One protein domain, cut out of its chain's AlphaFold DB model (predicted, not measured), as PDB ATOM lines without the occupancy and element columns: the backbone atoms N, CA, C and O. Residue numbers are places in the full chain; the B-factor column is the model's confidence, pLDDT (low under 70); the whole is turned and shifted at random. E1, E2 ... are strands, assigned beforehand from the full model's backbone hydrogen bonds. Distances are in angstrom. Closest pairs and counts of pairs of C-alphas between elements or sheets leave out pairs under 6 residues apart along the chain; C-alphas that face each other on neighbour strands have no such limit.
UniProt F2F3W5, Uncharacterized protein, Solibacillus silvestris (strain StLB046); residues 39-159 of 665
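AT A GLANCE: This is residues 39 to 159 of the 665 residues of an uncharacterized protein of Solibacillus silvestris (strain StLB046) (UniProt F2F3W5). Two twisted four-stranded sheets stand partly face to face as a loose sandwich, their strands crossed. E1, E2, E6 and E5 make one layer, E4, E3, E7 and E8 the other, and the chain passes from E4 to E5 through a sharp turn; the loop round residue 90, between E3 and E4, reaches outward. The printed part has 121 residues, no named helix and eight named strands, E1 to E8 in chain order; the sheets, in the orders E1 - E2 - E6 - E5 and E4 - E3 - E7 - E8, are antiparallel throughout. The class is all strand, though under half of the residues, 49 of 121, are in named elements. The whole is compact, with a radius of gyration of the C-alphas of 14.8 A and spans of 39 by 38 by 22 A.

IN THESE COORDINATES: E1, residues 39 to 44, begins at C-alpha 39 at (-39.753, -38.956, 35.581) and is 16.7 A long. E2, residues 59 to 65, measures 19.1 A, and E3, residues 79 to 85, measures 20.0 A. E4, residues 94 to 97, is 9.4 A long. E5, residues 100 to 106, begins at C-alpha 100 at (-42.953, -27.325, 20.466) and measures 17.9 A. E6, residues 109 to 114, measures 16.4 A, and E7, residues 127 to 133, 19.6 A. E8, residues 147 to 151, is 13.2 A long and ends at C-alpha 151 at (-41.889, -40.984, 22.387).

HOW THE PARTS SIT: The first sheet is strongly twisted, with C-alphas up to 5.9 A off its best plane; E1 and E5 are its edge strands. In the hairpin of E1 and E2, N 41 and O 62 are 3.0 A apart. E2 and E6 are antiparallel at 158 degrees, with N 63 and O 110 at 2.8 A. In the hairpin of E5 and E6, N 111 and O 104 are 2.8 A apart. E4 runs on into E5 at 77 degrees. The second sheet is only just strongly twisted, with C-alphas up to 4.4 A off its plane. In the hairpin of E3 and E4, N 97 and O 81 are 2.8 A apart. E3 and E7 are antiparallel at 158 degrees, with N 82 and O 130 at 2.9 A. In the hairpin of E7 and E8, N 149 and O 131 are 2.9 A apart. Between the sheets, the closest C-alphas of E3 and E5, Ser 80 and Val 100, are 7.3 A apart, and those of E1 and E8, Tyr 40 and Phe 149, 8.0 A. E2 and E7 are apart.

THE WHOLE: The two C-alphas farthest apart, those of Gly 89 and Gly 107, are 44.5 A apart. The printed part has no cut. The links E1 to E2, E2 to E3, E6 to E7 and E7 to E8 are long. The mean pLDDT of the printed part is 83.9; residues 48 to 49, 85 to 94 and 123 to 126 are under 70.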
ATOM      1  N   GLU A  39     -38.840 -38.057  36.270       93.75
ATOM      2  CA  GLU A  39     -39.753 -38.956  35.581       93.75
ATOM      3  C   GLU A  39     -40.612 -38.176  34.593       93.75
ATOM      4  O   GLU A  39     -40.817 -36.976  34.770       93.75
ATOM      5  N   TYR A  40     -41.117 -38.833  33.551       96.00
ATOM      6  CA  TYR A  40     -41.996 -38.170  32.595       96.00
ATOM      7  C   TYR A  40     -43.137 -39.043  32.084       96.00
ATOM      8  O   TYR A  40     -43.071 -40.274  32.072       96.00
ATOM      9  N   THR A  41     -44.203 -38.371  31.656       94.50
ATOM     10  CA  THR A  41     -45.390 -38.980  31.054       94.50
ATOM     11  C   THR A  41     -46.104 -37.977  30.146       94.50
ATOM     12  O   THR A  41     -45.837 -36.777  30.202       94.50
ATOM     13  N   PHE A  42     -47.030 -38.465  29.327       92.81
ATOM     14  CA  PHE A  42     -47.899 -37.642  28.495       92.81
ATOM     15  C   PHE A  42     -49.286 -37.577  29.122       92.81
ATOM     16  O   PHE A  42     -49.914 -38.608  29.371       92.81
ATOM     17  N   ILE A  43     -49.757 -36.363  29.386       90.81
ATOM     18  CA  ILE A  43     -51.061 -36.112  30.008       90.81
ATOM     19  C   ILE A  43     -51.892 -35.215  29.110       90.81
ATOM     20  O   ILE A  43     -51.341 -34.396  28.378       90.81
ATOM     21  N   LYS A  44     -53.217 -35.364  29.170       88.62
ATOM     22  CA  LYS A  44     -54.142 -34.505  28.427       88.62
ATOM     23  C   LYS A  44     -53.849 -33.040  28.744       88.62
ATOM     24  O   LYS A  44     -53.680 -32.672  29.907       88.62
ATOM     25  N   ASP A  45     -53.760 -32.222  27.706       87.44
ATOM     26  CA  ASP A  45     -53.564 -30.794  27.865       87.44
ATOM     27  C   ASP A  45     -54.917 -30.096  28.023       87.44
ATOM     28  O   ASP A  45     -55.654 -29.897  27.063       87.44
ATOM     29  N   GLU A  46     -55.270 -29.761  29.262       81.56
ATOM     30  CA  GLU A  46     -56.532 -29.071  29.560       81.56
ATOM     31  C   GLU A  46     -56.481 -27.567  29.261       81.56
ATOM     32  O   GLU A  46     -57.512 -26.901  29.305       81.56
ATOM     33  N   THR A  47     -55.298 -27.009  28.975       70.94
ATOM     34  CA  THR A  47     -55.116 -25.555  28.841       70.94
ATOM     35  C   THR A  47     -55.111 -25.065  27.397       70.94
ATOM     36  O   THR A  47     -55.073 -23.855  27.173       70.94
ATOM     37  N   THR A  48     -55.157 -25.959  26.405       65.31
ATOM     38  CA  THR A  48     -55.098 -25.589  24.985       65.31
ATOM     39  C   THR A  48     -56.391 -25.889  24.230       65.31
ATOM     40  O   THR A  48     -57.044 -26.907  24.426       65.31
ATOM     41  N   ILE A  49     -56.728 -24.983  23.305       66.25
ATOM     42  CA  ILE A  49     -57.777 -25.158  22.280       66.25
ATOM     43  C   ILE A  49     -57.195 -25.901  21.061       66.25
ATOM     44  O   ILE A  49     -57.810 -25.981  20.003       66.25
ATOM     45  N   GLN A  50     -55.958 -26.398  21.160       72.44
ATOM     46  CA  GLN A  50     -55.328 -27.061  20.035       72.44
ATOM     47  C   GLN A  50     -56.037 -28.384  19.764       72.44
ATOM     48  O   GLN A  50     -56.240 -29.214  20.654       72.44
ATOM     49  N   THR A  51     -56.411 -28.558  18.505       74.94
ATOM     50  CA  THR A  51     -57.100 -29.745  18.027       74.94
ATOM     51  C   THR A  51     -56.181 -30.518  17.109       74.94
ATOM     52  O   THR A  51     -55.466 -29.909  16.320       74.94
ATOM     53  N   PHE A  52     -56.254 -31.839  17.161       77.88
ATOM     54  CA  PHE A  52     -55.731 -32.695  16.108       77.88
ATOM     55  C   PHE A  52     -56.900 -33.089  15.209       77.88
ATOM     56  O   PHE A  52     -57.853 -33.698  15.697       77.88
ATOM     57  N   ASN A  53     -56.875 -32.697  13.933       72.88
ATOM     58  CA  ASN A  53     -57.991 -32.905  12.998       72.88
ATOM     59  C   ASN A  53     -59.365 -32.468  13.556       72.88
ATOM     60  O   ASN A  53     -60.381 -33.139  13.380       72.88
ATOM     61  N   GLY A  54     -59.404 -31.346  14.282       73.44
ATOM     62  CA  GLY A  54     -60.627 -30.835  14.910       73.44
ATOM     63  C   GLY A  54     -61.060 -31.559  16.194       73.44
ATOM     64  O   GLY A  54     -62.063 -31.167  16.788       73.44
ATOM     65  N   VAL A  55     -60.305 -32.562  16.657       77.88
ATOM     66  CA  VAL A  55     -60.532 -33.261  17.930       77.88
ATOM     67  C   VAL A  55     -59.623 -32.689  19.020       77.88
ATOM     68  O   VAL A  55     -58.400 -32.644  18.883       77.88
ATOM     69  N   ASN A  56     -60.226 -32.260  20.130       80.12
ATOM     70  CA  ASN A  56     -59.510 -31.777  21.315       80.12
ATOM     71  C   ASN A  56     -58.774 -32.912  22.047       80.12
ATOM     72  O   ASN A  56     -59.014 -34.092  21.813       80.12
ATOM     73  N   GLY A  57     -57.937 -32.556  23.023       82.12
ATOM     74  CA  GLY A  57     -57.294 -33.530  23.910       82.12
ATOM     75  C   GLY A  57     -55.933 -34.009  23.424       82.12
ATOM     76  O   GLY A  57     -55.511 -35.109  23.780       82.12
ATOM     77  N   ILE A  58     -55.241 -33.164  22.653       89.06
ATOM     78  CA  ILE A  58     -53.788 -33.250  22.499       89.06
ATOM     79  C   ILE A  58     -53.155 -33.332  23.894       89.06
ATOM     80  O   ILE A  58     -53.636 -32.744  24.865       89.06
ATOM     81  N   LYS A  59     -52.090 -34.118  24.005       91.56
ATOM     82  CA  LYS A  59     -51.361 -34.327  25.250       91.56
ATOM     83  C   LYS A  59     -50.126 -33.441  25.295       91.56
ATOM     84  O   LYS A  59     -49.475 -33.200  24.281       91.56
ATOM     85  N   LYS A  60     -49.768 -33.013  26.499       94.00
ATOM     86  CA  LYS A  60     -48.498 -32.358  26.812       94.00
ATOM     87  C   LYS A  60     -47.538 -33.345  27.462       94.00
ATOM     88  O   LYS A  60     -47.961 -34.288  28.136       94.00
ATOM     89  N   LEU A  61     -46.243 -33.108  27.292       96.12
ATOM     90  CA  LEU A  61     -45.206 -33.838  28.010       96.12
ATOM     91  C   LEU A  61     -45.057 -33.208  29.391       96.12
ATOM     92  O   LEU A  61     -44.809 -32.010  29.505       96.12
ATOM     93  N   ASN A  62     -45.190 -34.015  30.435       96.25
ATOM     94  CA  ASN A  62     -45.006 -33.583  31.808       96.25
ATOM     95  C   ASN A  62     -43.795 -34.293  32.410       96.25
ATOM     96  O   ASN A  62     -43.811 -35.514  32.556       96.25
ATOM     97  N   VAL A  63     -42.762 -33.525  32.753       96.94
ATOM     98  CA  VAL A  63     -41.538 -34.007  33.402       96.94
ATOM     99  C   VAL A  63     -41.542 -33.534  34.853       96.94
ATOM    100  O   VAL A  63     -41.648 -32.338  35.117       96.94
ATOM    101  N   THR A  64     -41.419 -34.454  35.801       95.44
ATOM    102  CA  THR A  64     -41.362 -34.164  37.237       95.44
ATOM    103  C   THR A  64     -39.979 -34.508  37.768       95.44
ATOM    104  O   THR A  64     -39.563 -35.663  37.731       95.44
ATOM    105  N   PHE A  65     -39.268 -33.501  38.263       93.75
ATOM    106  CA  PHE A  65     -37.938 -33.630  38.850       93.75
ATOM    107  C   PHE A  65     -38.018 -33.988  40.336       93.75
ATOM    108  O   PHE A  65     -38.956 -33.610  41.042       93.75
ATOM    109  N   ASP A  66     -36.996 -34.673  40.849       90.38
ATOM    110  CA  ASP A  66     -36.921 -35.013  42.276       90.38
ATOM    111  C   ASP A  66     -36.756 -33.754  43.153       90.38
ATOM    112  O   ASP A  66     -37.246 -33.683  44.289       90.38
ATOM    113  N   GLN A  67     -36.109 -32.725  42.599       91.88
ATOM    114  CA  GLN A  67     -35.846 -31.430  43.227       91.88
ATOM    115  C   GLN A  67     -36.526 -30.287  42.457       91.88
ATOM    116  O   GLN A  67     -36.837 -30.452  41.279       91.88
ATOM    117  N   PRO A  68     -36.779 -29.129  43.099       93.75
ATOM    118  CA  PRO A  68     -37.274 -27.947  42.400       93.75
ATOM    119  C   PRO A  68     -36.353 -27.539  41.247       93.75
ATOM    120  O   PRO A  68     -35.128 -27.574  41.385       93.75
ATOM    121  N   ILE A  69     -36.954 -27.131  40.132       93.75
ATOM    122  CA  ILE A  69     -36.230 -26.649  38.957       93.75
ATOM    123  C   ILE A  69     -35.635 -25.277  39.313       93.75
ATOM    124  O   ILE A  69     -36.370 -24.399  39.769       93.75
ATOM    125  N   PRO A  70     -34.315 -25.063  39.159       91.00
ATOM    126  CA  PRO A  70     -33.659 -23.848  39.640       91.00
ATOM    127  C   PRO A  70     -33.853 -22.649  38.697       91.00
ATOM    128  O   PRO A  70     -33.548 -21.518  39.075       91.00
ATOM    129  N   VAL A  71     -34.354 -22.885  37.482       90.12
ATOM    130  CA  VAL A  71     -34.673 -21.860  36.482       90.12
ATOM    131  C   VAL A  71     -36.176 -21.619  36.402       90.12
ATOM    132  O   VAL A  71     -36.982 -22.509  36.659       90.12
ATOM    133  N   THR A  72     -36.560 -20.407  36.008       88.44
ATOM    134  CA  THR A  72     -37.967 -20.024  35.817       88.44
ATOM    135  C   THR A  72     -38.414 -20.085  34.358       88.44
ATOM    136  O   THR A  72     -39.613 -20.123  34.098       88.44
ATOM    137  N   VAL A  73     -37.473 -20.097  33.408       90.38
ATOM    138  CA  VAL A  73     -37.734 -20.126  31.962       90.38
ATOM    139  C   VAL A  73     -36.702 -21.021  31.278       90.38
ATOM    140  O   VAL A  73     -35.513 -20.923  31.571       90.38
ATOM    141  N   VAL A  74     -37.159 -21.848  30.336       92.19
ATOM    142  CA  VAL A  74     -36.308 -22.573  29.380       92.19
ATOM    143  C   VAL A  74     -36.563 -21.984  27.991       92.19
ATOM    144  O   VAL A  74     -37.714 -21.992  27.547       92.19
ATOM    145  N   PRO A  75     -35.541 -21.450  27.300       91.25
ATOM    146  CA  PRO A  75     -35.705 -20.941  25.943       91.25
ATOM    147  C   PRO A  75     -36.165 -22.040  24.978       91.25
ATOM    148  O   PRO A  75     -35.608 -23.136  24.972       91.25
ATOM    149  N   LEU A  76     -37.118 -21.734  24.091       90.19
ATOM    150  CA  LEU A  76     -37.539 -22.674  23.040       90.19
ATOM    151  C   LEU A  76     -36.377 -23.080  22.120       90.19
ATOM    152  O   LEU A  76     -36.347 -24.204  21.641       90.19
ATOM    153  N   SER A  77     -35.372 -22.216  21.937       89.25
ATOM    154  CA  SER A  77     -34.149 -22.525  21.177       89.25
ATOM    155  C   SER A  77     -33.291 -23.648  21.779       89.25
ATOM    156  O   SER A  77     -32.378 -24.156  21.116       89.25
ATOM    157  N   ASP A  78     -33.545 -24.015  23.036       91.69
ATOM    158  CA  ASP A  78     -32.850 -25.094  23.740       91.69
ATOM    159  C   ASP A  78     -33.630 -26.407  23.729       91.69
ATOM    160  O   ASP A  78     -33.116 -27.418  24.211       91.69
ATOM    161  N   VAL A  79     -34.832 -26.408  23.148       92.06
ATOM    162  CA  VAL A  79     -35.687 -27.584  23.026       92.06
ATOM    163  C   VAL A  79     -35.915 -27.899  21.557       92.06
ATOM    164  O   VAL A  79     -36.235 -27.031  20.754       92.06
ATOM    165  N   SER A  80     -35.748 -29.162  21.186       91.56
ATOM    166  CA  SER A  80     -36.000 -29.616  19.819       91.56
ATOM    167  C   SER A  80     -36.649 -30.988  19.825       91.56
ATOM    168  O   SER A  80     -36.359 -31.814  20.689       91.56
ATOM    169  N   VAL A  81     -37.527 -31.239  18.858       90.88
ATOM    170  CA  VAL A  81     -38.011 -32.588  18.571       90.88
ATOM    171  C   VAL A  81     -37.278 -33.092  17.348       90.88
ATOM    172  O   VAL A  81     -37.233 -32.418  16.323       90.88
ATOM    173  N   VAL A  82     -36.712 -34.284  17.461       89.12
ATOM    174  CA  VAL A  82     -36.028 -34.966  16.371       89.12
ATOM    175  C   VAL A  82     -36.817 -36.213  16.012       89.12
ATOM    176  O   VAL A  82     -37.155 -37.009  16.890       89.12
ATOM    177  N   ALA A  83     -37.080 -36.393  14.719       83.69
ATOM    178  CA  ALA A  83     -37.483 -37.681  14.171       83.69
ATOM    179  C   ALA A  83     -36.293 -38.337  13.477       83.69
ATOM    180  O   ALA A  83     -35.619 -37.707  12.657       83.69
ATOM    181  N   SER A  84     -36.065 -39.608  13.787       75.12
ATOM    182  CA  SER A  84     -35.098 -40.451  13.092       75.12
ATOM    183  C   SER A  84     -35.810 -41.609  12.410       75.12
ATOM    184  O   SER A  84     -36.733 -42.210  12.960       75.12
ATOM    185  N   THR A  85     -35.358 -41.927  11.200       65.00
ATOM    186  CA  THR A  85     -35.710 -43.175  10.520       65.00
ATOM    187  C   THR A  85     -34.534 -44.129  10.653       65.00
ATOM    188  O   THR A  85     -33.423 -43.824  10.221       65.00
ATOM    189  N   GLU A  86     -34.752 -45.286  11.273       55.38
ATOM    190  CA  GLU A  86     -33.762 -46.362  11.264       55.38
ATOM    191  C   GLU A  86     -33.928 -47.174   9.976       55.38
ATOM    192  O   GLU A  86     -34.537 -48.244   9.952       55.38
ATOM    193  N   LYS A  87     -33.405 -46.660   8.858       54.44
ATOM    194  CA  LYS A  87     -33.268 -47.480   7.650       54.44
ATOM    195  C   LYS A  87     -32.028 -48.357   7.772       54.44
ATOM    196  O   LYS A  87     -30.913 -47.880   7.969       54.44
ATOM    197  N   ARG A  88     -32.220 -49.672   7.656       43.81
ATOM    198  CA  ARG A  88     -31.141 -50.663   7.755       43.81
ATOM    199  C   ARG A  88     -30.054 -50.378   6.706       43.81
ATOM    200  O   ARG A  88     -30.288 -50.581   5.522       43.81
ATOM    201  N   GLY A  89     -28.861 -49.987   7.160       46.47
ATOM    202  CA  GLY A  89     -27.694 -49.724   6.302       46.47
ATOM    203  C   GLY A  89     -27.449 -48.251   5.962       46.47
ATOM    204  O   GLY A  89     -26.448 -47.957   5.314       46.47
ATOM    205  N   GLU A  90     -28.301 -47.335   6.426       48.38
ATOM    206  CA  GLU A  90     -28.125 -45.889   6.268       48.38
ATOM    207  C   GLU A  90     -27.838 -45.236   7.627       48.38
ATOM    208  O   GLU A  90     -28.295 -45.704   8.673       48.38
ATOM    209  N   ALA A  91     -27.050 -44.157   7.625       46.72
ATOM    210  CA  ALA A  91     -26.889 -43.341   8.822       46.72
ATOM    211  C   ALA A  91     -28.243 -42.688   9.169       46.72
ATOM    212  O   ALA A  91     -28.930 -42.230   8.254       46.72
ATOM    213  N   PRO A  92     -28.635 -42.611  10.455       53.69
ATOM    214  CA  PRO A  92     -29.888 -41.973  10.834       53.69
ATOM    215  C   PRO A  92     -29.885 -40.513  10.376       53.69
ATOM    216  O   PRO A  92     -29.028 -39.730  10.789       53.69
ATOM    217  N   VAL A  93     -30.851 -40.137   9.539       54.53
ATOM    218  CA  VAL A  93     -31.101 -38.727   9.225       54.53
ATOM    219  C   VAL A  93     -32.040 -38.186  10.296       54.53
ATOM    220  O   VAL A  93     -33.196 -38.601  10.392       54.53
ATOM    221  N   ALA A  94     -31.509 -37.302  11.137       61.03
ATOM    222  CA  ALA A  94     -32.246 -36.603  12.178       61.03
ATOM    223  C   ALA A  94     -32.833 -35.308  11.604       61.03
ATOM    224  O   ALA A  94     -32.091 -34.371  11.312       61.03
ATOM    225  N   ASN A  95     -34.156 -35.250  11.468       73.69
ATOM    226  CA  ASN A  95     -34.851 -34.028  11.073       73.69
ATOM    227  C   ASN A  95     -35.444 -33.360  12.314       73.69
ATOM    228  O   ASN A  95     -36.186 -34.001  13.064       73.69
ATOM    229  N   ILE A  96     -35.110 -32.084  12.526       77.50
ATOM    230  CA  ILE A  96     -35.745 -31.262  13.559       77.50
ATOM    231  C   ILE A  96     -37.169 -30.944  13.096       77.50
ATOM    232  O   ILE A  96     -37.370 -30.524  11.959       77.50
ATOM    233  N   ILE A  97     -38.145 -31.145  13.977       83.62
ATOM    234  CA  ILE A  97     -39.558 -30.869  13.725       83.62
ATOM    235  C   ILE A  97     -40.019 -29.766  14.681       83.62
ATOM    236  O   ILE A  97     -39.899 -29.908  15.900       83.62
ATOM    237  N   ASP A  98     -40.563 -28.679  14.133       86.56
ATOM    238  CA  ASP A  98     -41.072 -27.552  14.920       86.56
ATOM    239  C   ASP A  98     -42.508 -27.797  15.408       86.56
ATOM    240  O   ASP A  98     -43.496 -27.287  14.867       86.56
ATOM    241  N   ILE A  99     -42.608 -28.626  16.448       90.31
ATOM    242  CA  ILE A  99     -43.877 -28.965  17.105       90.31
ATOM    243  C   ILE A  99     -43.933 -28.518  18.559       90.31
ATOM    244  O   ILE A  99     -44.904 -28.831  19.230       90.31
ATOM    245  N   VAL A 100     -42.922 -27.823  19.083       92.56
ATOM    246  CA  VAL A 100     -42.953 -27.325  20.466       92.56
ATOM    247  C   VAL A 100     -43.610 -25.950  20.469       92.56
ATOM    248  O   VAL A 100     -43.135 -25.025  19.819       92.56
ATOM    249  N   ASP A 101     -44.720 -25.820  21.189       91.31
ATOM    250  CA  ASP A 101     -45.466 -24.566  21.302       91.31
ATOM    251  C   ASP A 101     -44.873 -23.677  22.396       91.31
ATOM    252  O   ASP A 101     -44.367 -22.583  22.147       91.31
ATOM    253  N   ARG A 102     -44.896 -24.181  23.632       92.56
ATOM    254  CA  ARG A 102     -44.442 -23.458  24.819       92.56
ATOM    255  C   ARG A 102     -44.019 -24.406  25.932       92.56
ATOM    256  O   ARG A 102     -44.345 -25.594  25.924       92.56
ATOM    257  N   ILE A 103     -43.316 -23.839  26.907       94.88
ATOM    258  CA  ILE A 103     -42.776 -24.542  28.067       94.88
ATOM    259  C   ILE A 103     -43.226 -23.812  29.331       94.88
ATOM    260  O   ILE A 103     -43.058 -22.599  29.444       94.88
ATOM    261  N   GLU A 104     -43.772 -24.556  30.285       94.88
ATOM    262  CA  GLU A 104     -44.250 -24.047  31.568       94.88
ATOM    263  C   GLU A 104     -43.492 -24.733  32.711       94.88
ATOM    264  O   GLU A 104     -43.309 -25.952  32.710       94.88
ATOM    265  N   ILE A 105     -43.047 -23.951  33.700       95.06
ATOM    266  CA  ILE A 105     -42.357 -24.452  34.894       95.06
ATOM    267  C   ILE A 105     -43.201 -24.149  36.127       95.06
ATOM    268  O   ILE A 105     -43.592 -23.008  36.362       95.06
ATOM    269  N   SER A 106     -43.438 -25.174  36.945       94.12
ATOM    270  CA  SER A 106     -44.132 -25.051  38.225       94.12
ATOM    271  C   SER A 106     -43.470 -25.932  39.281       94.12
ATOM    272  O   SER A 106     -43.668 -27.149  39.331       94.12
ATOM    273  N   GLY A 107     -42.640 -25.318  40.130       93.69
ATOM    274  CA  GLY A 107     -41.927 -25.992  41.214       93.69
ATOM    275  C   GLY A 107     -40.982 -27.087  40.711       93.69
ATOM    276  O   GLY A 107     -39.861 -26.808  40.299       93.69
ATOM    277  N   LYS A 108     -41.430 -28.343  40.782       95.50
ATOM    278  CA  LYS A 108     -40.683 -29.528  40.325       95.50
ATOM    279  C   LYS A 108     -41.070 -29.989  38.918       95.50
ATOM    280  O   LYS A 108     -40.512 -30.960  38.422       95.50
ATOM    281  N   THR A 109     -42.051 -29.342  38.302       96.00
ATOM    282  CA  THR A 109     -42.687 -29.825  37.081       96.00
ATOM    283  C   THR A 109     -42.350 -28.926  35.902       96.00
ATOM    284  O   THR A 109     -42.501 -27.709  35.986       96.00
ATOM    285  N   LEU A 110     -41.933 -29.547  34.802       96.50
ATOM    286  CA  LEU A 110     -41.757 -28.952  33.483       96.50
ATOM    287  C   LEU A 110     -42.843 -29.520  32.560       96.50
ATOM    288  O   LEU A 110     -42.874 -30.723  32.304       96.50
ATOM    289  N   SER A 111     -43.734 -28.667  32.069       96.06
ATOM    290  CA  SER A 111     -44.762 -29.016  31.087       96.06
ATOM    291  C   SER A 111     -44.365 -28.481  29.713       96.06
ATOM    292  O   SER A 111     -44.065 -27.297  29.573       96.06
ATOM    293  N   ILE A 112     -44.369 -29.340  28.695       95.69
ATOM    294  CA  ILE A 112     -44.063 -28.978  27.307       95.69
ATOM    295  C   ILE A 112     -45.298 -29.227  26.451       95.69
ATOM    296  O   ILE A 112     -45.790 -30.355  26.362       95.69
ATOM    297  N   HIS A 113     -45.781 -28.157  25.833       94.19
ATOM    298  CA  HIS A 113     -46.967 -28.146  24.988       94.19
ATOM    299  C   HIS A 113     -46.566 -28.265  23.523       94.19
ATOM    300  O   HIS A 113     -45.519 -27.750  23.120       94.19
ATOM    301  N   PHE A 114     -47.410 -28.919  22.727       91.88
ATOM    302  CA  PHE A 114     -47.127 -29.192  21.322       91.88
ATOM    303  C   PHE A 114     -48.079 -28.445  20.382       91.88
ATOM    304  O   PHE A 114     -49.201 -28.125  20.763       91.88
ATOM    305  N   LYS A 115     -47.610 -28.173  19.160       88.81
ATOM    306  CA  LYS A 115     -48.342 -27.560  18.044       88.81
ATOM    307  C   LYS A 115     -48.052 -28.276  16.733       88.81
ATOM    308  O   LYS A 115     -47.183 -29.140  16.679       88.81
ATOM    309  N   ASN A 116     -48.749 -27.880  15.665       86.50
ATOM    310  CA  ASN A 116     -48.455 -28.314  14.293       86.50
ATOM    311  C   ASN A 116     -48.499 -29.842  14.105       86.50
ATOM    312  O   ASN A 116     -47.828 -30.390  13.231       86.50
ATOM    313  N   LEU A 117     -49.286 -30.551  14.917       86.00
ATOM    314  CA  LEU A 117     -49.365 -32.003  14.818       86.00
ATOM    315  C   LEU A 117     -49.980 -32.407  13.467       86.00
ATOM    316  O   LEU A 117     -49.473 -33.318  12.822       86.00
ATOM    317  N   ASP A 118     -50.963 -31.679  12.943       81.38
ATOM    318  CA  ASP A 118     -51.643 -32.019  11.681       81.38
ATOM    319  C   ASP A 118     -50.714 -32.175  10.453       81.38
ATOM    320  O   ASP A 118     -51.095 -32.824   9.479       81.38
ATOM    321  N   TYR A 119     -49.484 -31.646  10.493       84.38
ATOM    322  CA  TYR A 119     -48.508 -31.757   9.401       84.38
ATOM    323  C   TYR A 119     -47.618 -33.007   9.465       84.38
ATOM    324  O   TYR A 119     -46.920 -33.311   8.495       84.38
ATOM    325  N   ILE A 120     -47.605 -33.740  10.581       82.19
ATOM    326  CA  ILE A 120     -46.773 -34.941  10.739       82.19
ATOM    327  C   ILE A 120     -47.365 -36.093   9.906       82.19
ATOM    328  O   ILE A 120     -48.577 -36.273   9.847       82.19
ATOM    329  N   ASP A 121     -46.523 -36.900   9.253       76.25
ATOM    330  CA  ASP A 121     -46.979 -38.162   8.650       76.25
ATOM    331  C   ASP A 121     -47.024 -39.270   9.707       76.25
ATOM    332  O   ASP A 121     -45.988 -39.723  10.193       76.25
ATOM    333  N   TYR A 122     -48.241 -39.700  10.030       73.56
ATOM    334  CA  TYR A 122     -48.558 -40.672  11.077       73.56
ATOM    335  C   TYR A 122     -48.503 -42.129  10.639       73.56
ATOM    336  O   TYR A 122     -48.518 -43.027  11.477       73.56
ATOM    337  N   THR A 123     -48.481 -42.383   9.333       62.16
ATOM    338  CA  THR A 123     -48.535 -43.762   8.828       62.16
ATOM    339  C   THR A 123     -47.178 -44.447   8.823       62.16
ATOM    340  O   THR A 123     -47.105 -45.672   8.759       62.16
ATOM    341  N   ASP A 124     -46.104 -43.669   8.930       67.94
ATOM    342  CA  ASP A 124     -44.760 -44.200   9.058       67.94
ATOM    343  C   ASP A 124     -44.447 -44.529  10.523       67.94
ATOM    344  O   ASP A 124     -43.770 -43.786  11.236       67.94
ATOM    345  N   THR A 125     -44.936 -45.684  10.974       64.31
ATOM    346  CA  THR A 125     -44.674 -46.206  12.323       64.31
ATOM    347  C   THR A 125     -43.214 -46.620  12.540       64.31
ATOM    348  O   THR A 125     -42.876 -47.068  13.631       64.31
ATOM    349  N   SER A 126     -42.347 -46.524  11.520       64.62
ATOM    350  CA  SER A 126     -40.909 -46.797  11.654       64.62
ATOM    351  C   SER A 126     -40.124 -45.608  12.219       64.62
ATOM    352  O   SER A 126     -38.970 -45.765  12.619       64.62
ATOM    353  N   LYS A 127     -40.739 -44.421  12.277       72.88
ATOM    354  CA  LYS A 127     -40.118 -43.225  12.848       72.88
ATOM    355  C   LYS A 127     -40.106 -43.291  14.370       72.88
ATOM    356  O   LYS A 127     -41.148 -43.424  15.010       72.88
ATOM    357  N   SER A 128     -38.925 -43.108  14.950       80.62
ATOM    358  CA  SER A 128     -38.761 -42.865  16.381       80.62
ATOM    359  C   SER A 128     -38.623 -41.367  16.635       80.62
ATOM    360  O   SER A 128     -37.847 -40.692  15.951       80.62
ATOM    361  N   TYR A 129     -39.344 -40.857  17.631       88.94
ATOM    362  CA  TYR A 129     -39.323 -39.446  17.993       88.94
ATOM    363  C   TYR A 129     -38.661 -39.262  19.346       88.94
ATOM    364  O   TYR A 129     -38.742 -40.113  20.236       88.94
ATOM    365  N   LYS A 130     -37.994 -38.124  19.498       92.06
ATOM    366  CA  LYS A 130     -37.298 -37.774  20.725       92.06
ATOM    367  C   LYS A 130     -37.320 -36.275  20.920       92.06
ATOM    368  O   LYS A 130     -36.929 -35.528  20.026       92.06
ATOM    369  N   LEU A 131     -37.740 -35.845  22.102       95.06
ATOM    370  CA  LEU A 131     -37.560 -34.470  22.539       95.06
ATOM    371  C   LEU A 131     -36.204 -34.343  23.235       95.06
ATOM    372  O   LEU A 131     -35.856 -35.163  24.086       95.06
ATOM    373  N   ILE A 132     -35.438 -33.328  22.847       94.19
ATOM    374  CA  ILE A 132     -34.101 -33.040  23.355       94.19
ATOM    375  C   ILE A 132     -34.117 -31.669  24.022       94.19
ATOM    376  O   ILE A 132     -34.530 -30.695  23.392       94.19
ATOM    377  N   ILE A 133     -33.639 -31.592  25.266       93.75
ATOM    378  CA  ILE A 133     -33.379 -30.328  25.968       93.75
ATOM    379  C   ILE A 133     -31.880 -30.201  26.209       93.75
ATOM    380  O   ILE A 133     -31.284 -31.069  26.847       93.75
ATOM    381  N   LYS A 134     -31.272 -29.115  25.731       92.44
ATOM    382  CA  LYS A 134     -29.819 -28.920  25.820       92.44
ATOM    383  C   LYS A 134     -29.315 -28.901  27.266       92.44
ATOM    384  O   LYS A 134     -29.961 -28.357  28.163       92.44
ATOM    385  N   SER A 135     -28.107 -29.423  27.473       86.62
ATOM    386  CA  SER A 135     -27.391 -29.432  28.763       86.62
ATOM    387  C   SER A 135     -27.305 -28.061  29.454       86.62
ATOM    388  O   SER A 135     -27.326 -27.983  30.680       86.62
ATOM    389  N   GLY A 136     -27.272 -26.972  28.677       82.31
ATOM    390  CA  GLY A 136     -27.220 -25.594  29.171       82.31
ATOM    391  C   GLY A 136     -28.531 -25.029  29.731       82.31
ATOM    392  O   GLY A 136     -28.503 -23.943  30.302       82.31
ATOM    393  N   ALA A 137     -29.660 -25.740  29.619       86.25
ATOM    394  CA  ALA A 137     -30.961 -25.249  30.087       86.25
ATOM    395  C   ALA A 137     -31.071 -25.148  31.624       86.25
ATOM    396  O   ALA A 137     -32.000 -24.526  32.134       86.25
ATOM    397  N   GLY A 138     -30.139 -25.759  32.368       84.00
ATOM    398  CA  GLY A 138     -30.050 -25.620  33.823       84.00
ATOM    399  C   GLY A 138     -31.229 -26.239  34.575       84.00
ATOM    400  O   GLY A 138     -31.659 -25.692  35.583       84.00
ATOM    401  N   LEU A 139     -31.768 -27.368  34.105       88.44
ATOM    402  CA  LEU A 139     -32.980 -27.963  34.682       88.44
ATOM    403  C   LEU A 139     -32.754 -28.625  36.048       88.44
ATOM    404  O   LEU A 139     -33.681 -28.713  36.849       88.44
ATOM    405  N   TYR A 140     -31.530 -29.067  36.338       84.81
ATOM    406  CA  TYR A 140     -31.132 -29.550  37.660       84.81
ATOM    407  C   TYR A 140     -29.618 -29.422  37.876       84.81
ATOM    408  O   TYR A 140     -28.828 -29.306  36.936       84.81
ATOM    409  N   LEU A 141     -29.203 -29.457  39.144       78.50
ATOM    410  CA  LEU A 141     -27.794 -29.392  39.531       78.50
ATOM    411  C   LEU A 141     -27.036 -30.632  39.040       78.50
ATOM    412  O   LEU A 141     -27.388 -31.757  39.383       78.50
ATOM    413  N   GLY A 142     -25.961 -30.424  38.278       74.94
ATOM    414  CA  GLY A 142     -25.130 -31.516  37.761       74.94
ATOM    415  C   GLY A 142     -25.611 -32.116  36.437       74.94
ATOM    416  O   GLY A 142     -25.158 -33.199  36.071       74.94
ATOM    417  N   GLN A 143     -26.500 -31.435  35.705       81.25
ATOM    418  CA  GLN A 143     -26.808 -31.778  34.317       81.25
ATOM    419  C   GLN A 143     -25.534 -31.674  33.456       81.25
ATOM    420  O   GLN A 143     -25.030 -30.584  33.205       81.25
ATOM    421  N   SER A 144     -24.994 -32.817  33.026       79.31
ATOM    422  CA  SER A 144     -23.750 -32.904  32.245       79.31
ATOM    423  C   SER A 144     -23.967 -33.153  30.750       79.31
ATOM    424  O   SER A 144     -23.015 -33.082  29.977       79.31
ATOM    425  N   GLY A 145     -25.204 -33.441  30.338       87.75
ATOM    426  CA  GLY A 145     -25.572 -33.759  28.961       87.75
ATOM    427  C   GLY A 145     -27.007 -33.352  28.638       87.75
ATOM    428  O   GLY A 145     -27.754 -32.898  29.513       87.75
ATOM    429  N   ASP A 146     -27.359 -33.473  27.364       91.00
ATOM    430  CA  ASP A 146     -28.708 -33.182  26.892       91.00
ATOM    431  C   ASP A 146     -29.706 -34.164  27.518       91.00
ATOM    432  O   ASP A 146     -29.401 -35.339  27.753       91.00
ATOM    433  N   LEU A 147     -30.900 -33.669  27.837       92.25
ATOM    434  CA  LEU A 147     -31.998 -34.508  28.300       92.25
ATOM    435  C   LEU A 147     -32.765 -35.028  27.108       92.25
ATOM    436  O   LEU A 147     -32.972 -34.321  26.127       92.25
ATOM    437  N   GLU A 148     -33.197 -36.270  27.227       93.19
ATOM    438  CA  GLU A 148     -33.705 -37.050  26.123       93.19
ATOM    439  C   GLU A 148     -35.003 -37.720  26.543       93.19
ATOM    440  O   GLU A 148     -35.013 -38.515  27.482       93.19
ATOM    441  N   PHE A 149     -36.081 -37.424  25.824       94.81
ATOM    442  CA  PHE A 149     -37.413 -37.952  26.101       94.81
ATOM    443  C   PHE A 149     -37.960 -38.638  24.843       94.81
ATOM    444  O   PHE A 149     -38.550 -37.969  23.989       94.81
ATOM    445  N   PRO A 150     -37.708 -39.947  24.664       92.81
ATOM    446  CA  PRO A 150     -38.258 -40.711  23.550       92.81
ATOM    447  C   PRO A 150     -39.780 -40.870  23.626       92.81
ATOM    448  O   PRO A 150     -40.353 -41.122  24.687       92.81
ATOM    449  N   PHE A 151     -40.447 -40.782  22.480       90.56
ATOM    450  CA  PHE A 151     -41.889 -40.984  22.387       90.56
ATOM    451  C   PHE A 151     -42.314 -41.501  21.014       90.56
ATOM    452  O   PHE A 151     -41.565 -41.445  20.038       90.56
ATOM    453  N   ALA A 152     -43.536 -42.018  20.947       87.00
ATOM    454  CA  ALA A 152     -44.224 -42.292  19.696       87.00
ATOM    455  C   ALA A 152     -45.250 -41.187  19.445       87.00
ATOM    456  O   ALA A 152     -45.824 -40.660  20.391       87.00
ATOM    457  N   VAL A 153     -45.531 -40.832  18.189       84.94
ATOM    458  CA  VAL A 153     -46.401 -39.671  17.906       84.94
ATOM    459  C   VAL A 153     -47.792 -39.810  18.526       84.94
ATOM    460  O   VAL A 153     -48.343 -38.830  19.013       84.94
ATOM    461  N   TYR A 154     -48.331 -41.031  18.600       86.69
ATOM    462  CA  TYR A 154     -49.619 -41.301  19.246       86.69
ATOM    463  C   TYR A 154     -49.632 -41.013  20.762       86.69
ATOM    464  O   TYR A 154     -50.706 -40.944  21.357       86.69
ATOM    465  N   ASP A 155     -48.469 -40.811  21.392       89.50
ATOM    466  CA  ASP A 155     -48.364 -40.318  22.769       89.50
ATOM    467  C   ASP A 155     -48.790 -38.843  22.887       89.50
ATOM    468  O   ASP A 155     -49.167 -38.416  23.975       89.50
ATOM    469  N   LEU A 156     -48.757 -38.076  21.789       90.06
ATOM    470  CA  LEU A 156     -49.174 -36.668  21.736       90.06
ATOM    471  C   LEU A 156     -50.653 -36.494  21.376       90.06
ATOM    472  O   LEU A 156     -51.239 -35.448  21.646       90.06
ATOM    473  N   LEU A 157     -51.255 -37.497  20.739       88.62
ATOM    474  CA  LEU A 157     -52.581 -37.379  20.138       88.62
ATOM    475  C   LEU A 157     -53.712 -37.689  21.133       88.62
ATOM    476  O   LEU A 157     -53.486 -38.381  22.141       88.62
ATOM    477  N   PRO A 158     -54.943 -37.223  20.834       87.88
ATOM    478  CA  PRO A 158     -56.137 -37.639  21.555       87.88
ATOM    479  C   PRO A 158     -56.255 -39.166  21.624       87.88
ATOM    480  O   PRO A 158     -56.010 -39.881  20.651       87.88
ATOM    481  N   GLY A 159     -56.613 -39.672  22.802       88.81
ATOM    482  CA  GLY A 159     -56.779 -41.104  23.031       88.81
ATOM    483  C   GLY A 159     -58.154 -41.627  22.611       88.81
ATOM    484  O   GLY A 159     -59.058 -40.856  22.289       88.81
TER     485      GLY A 159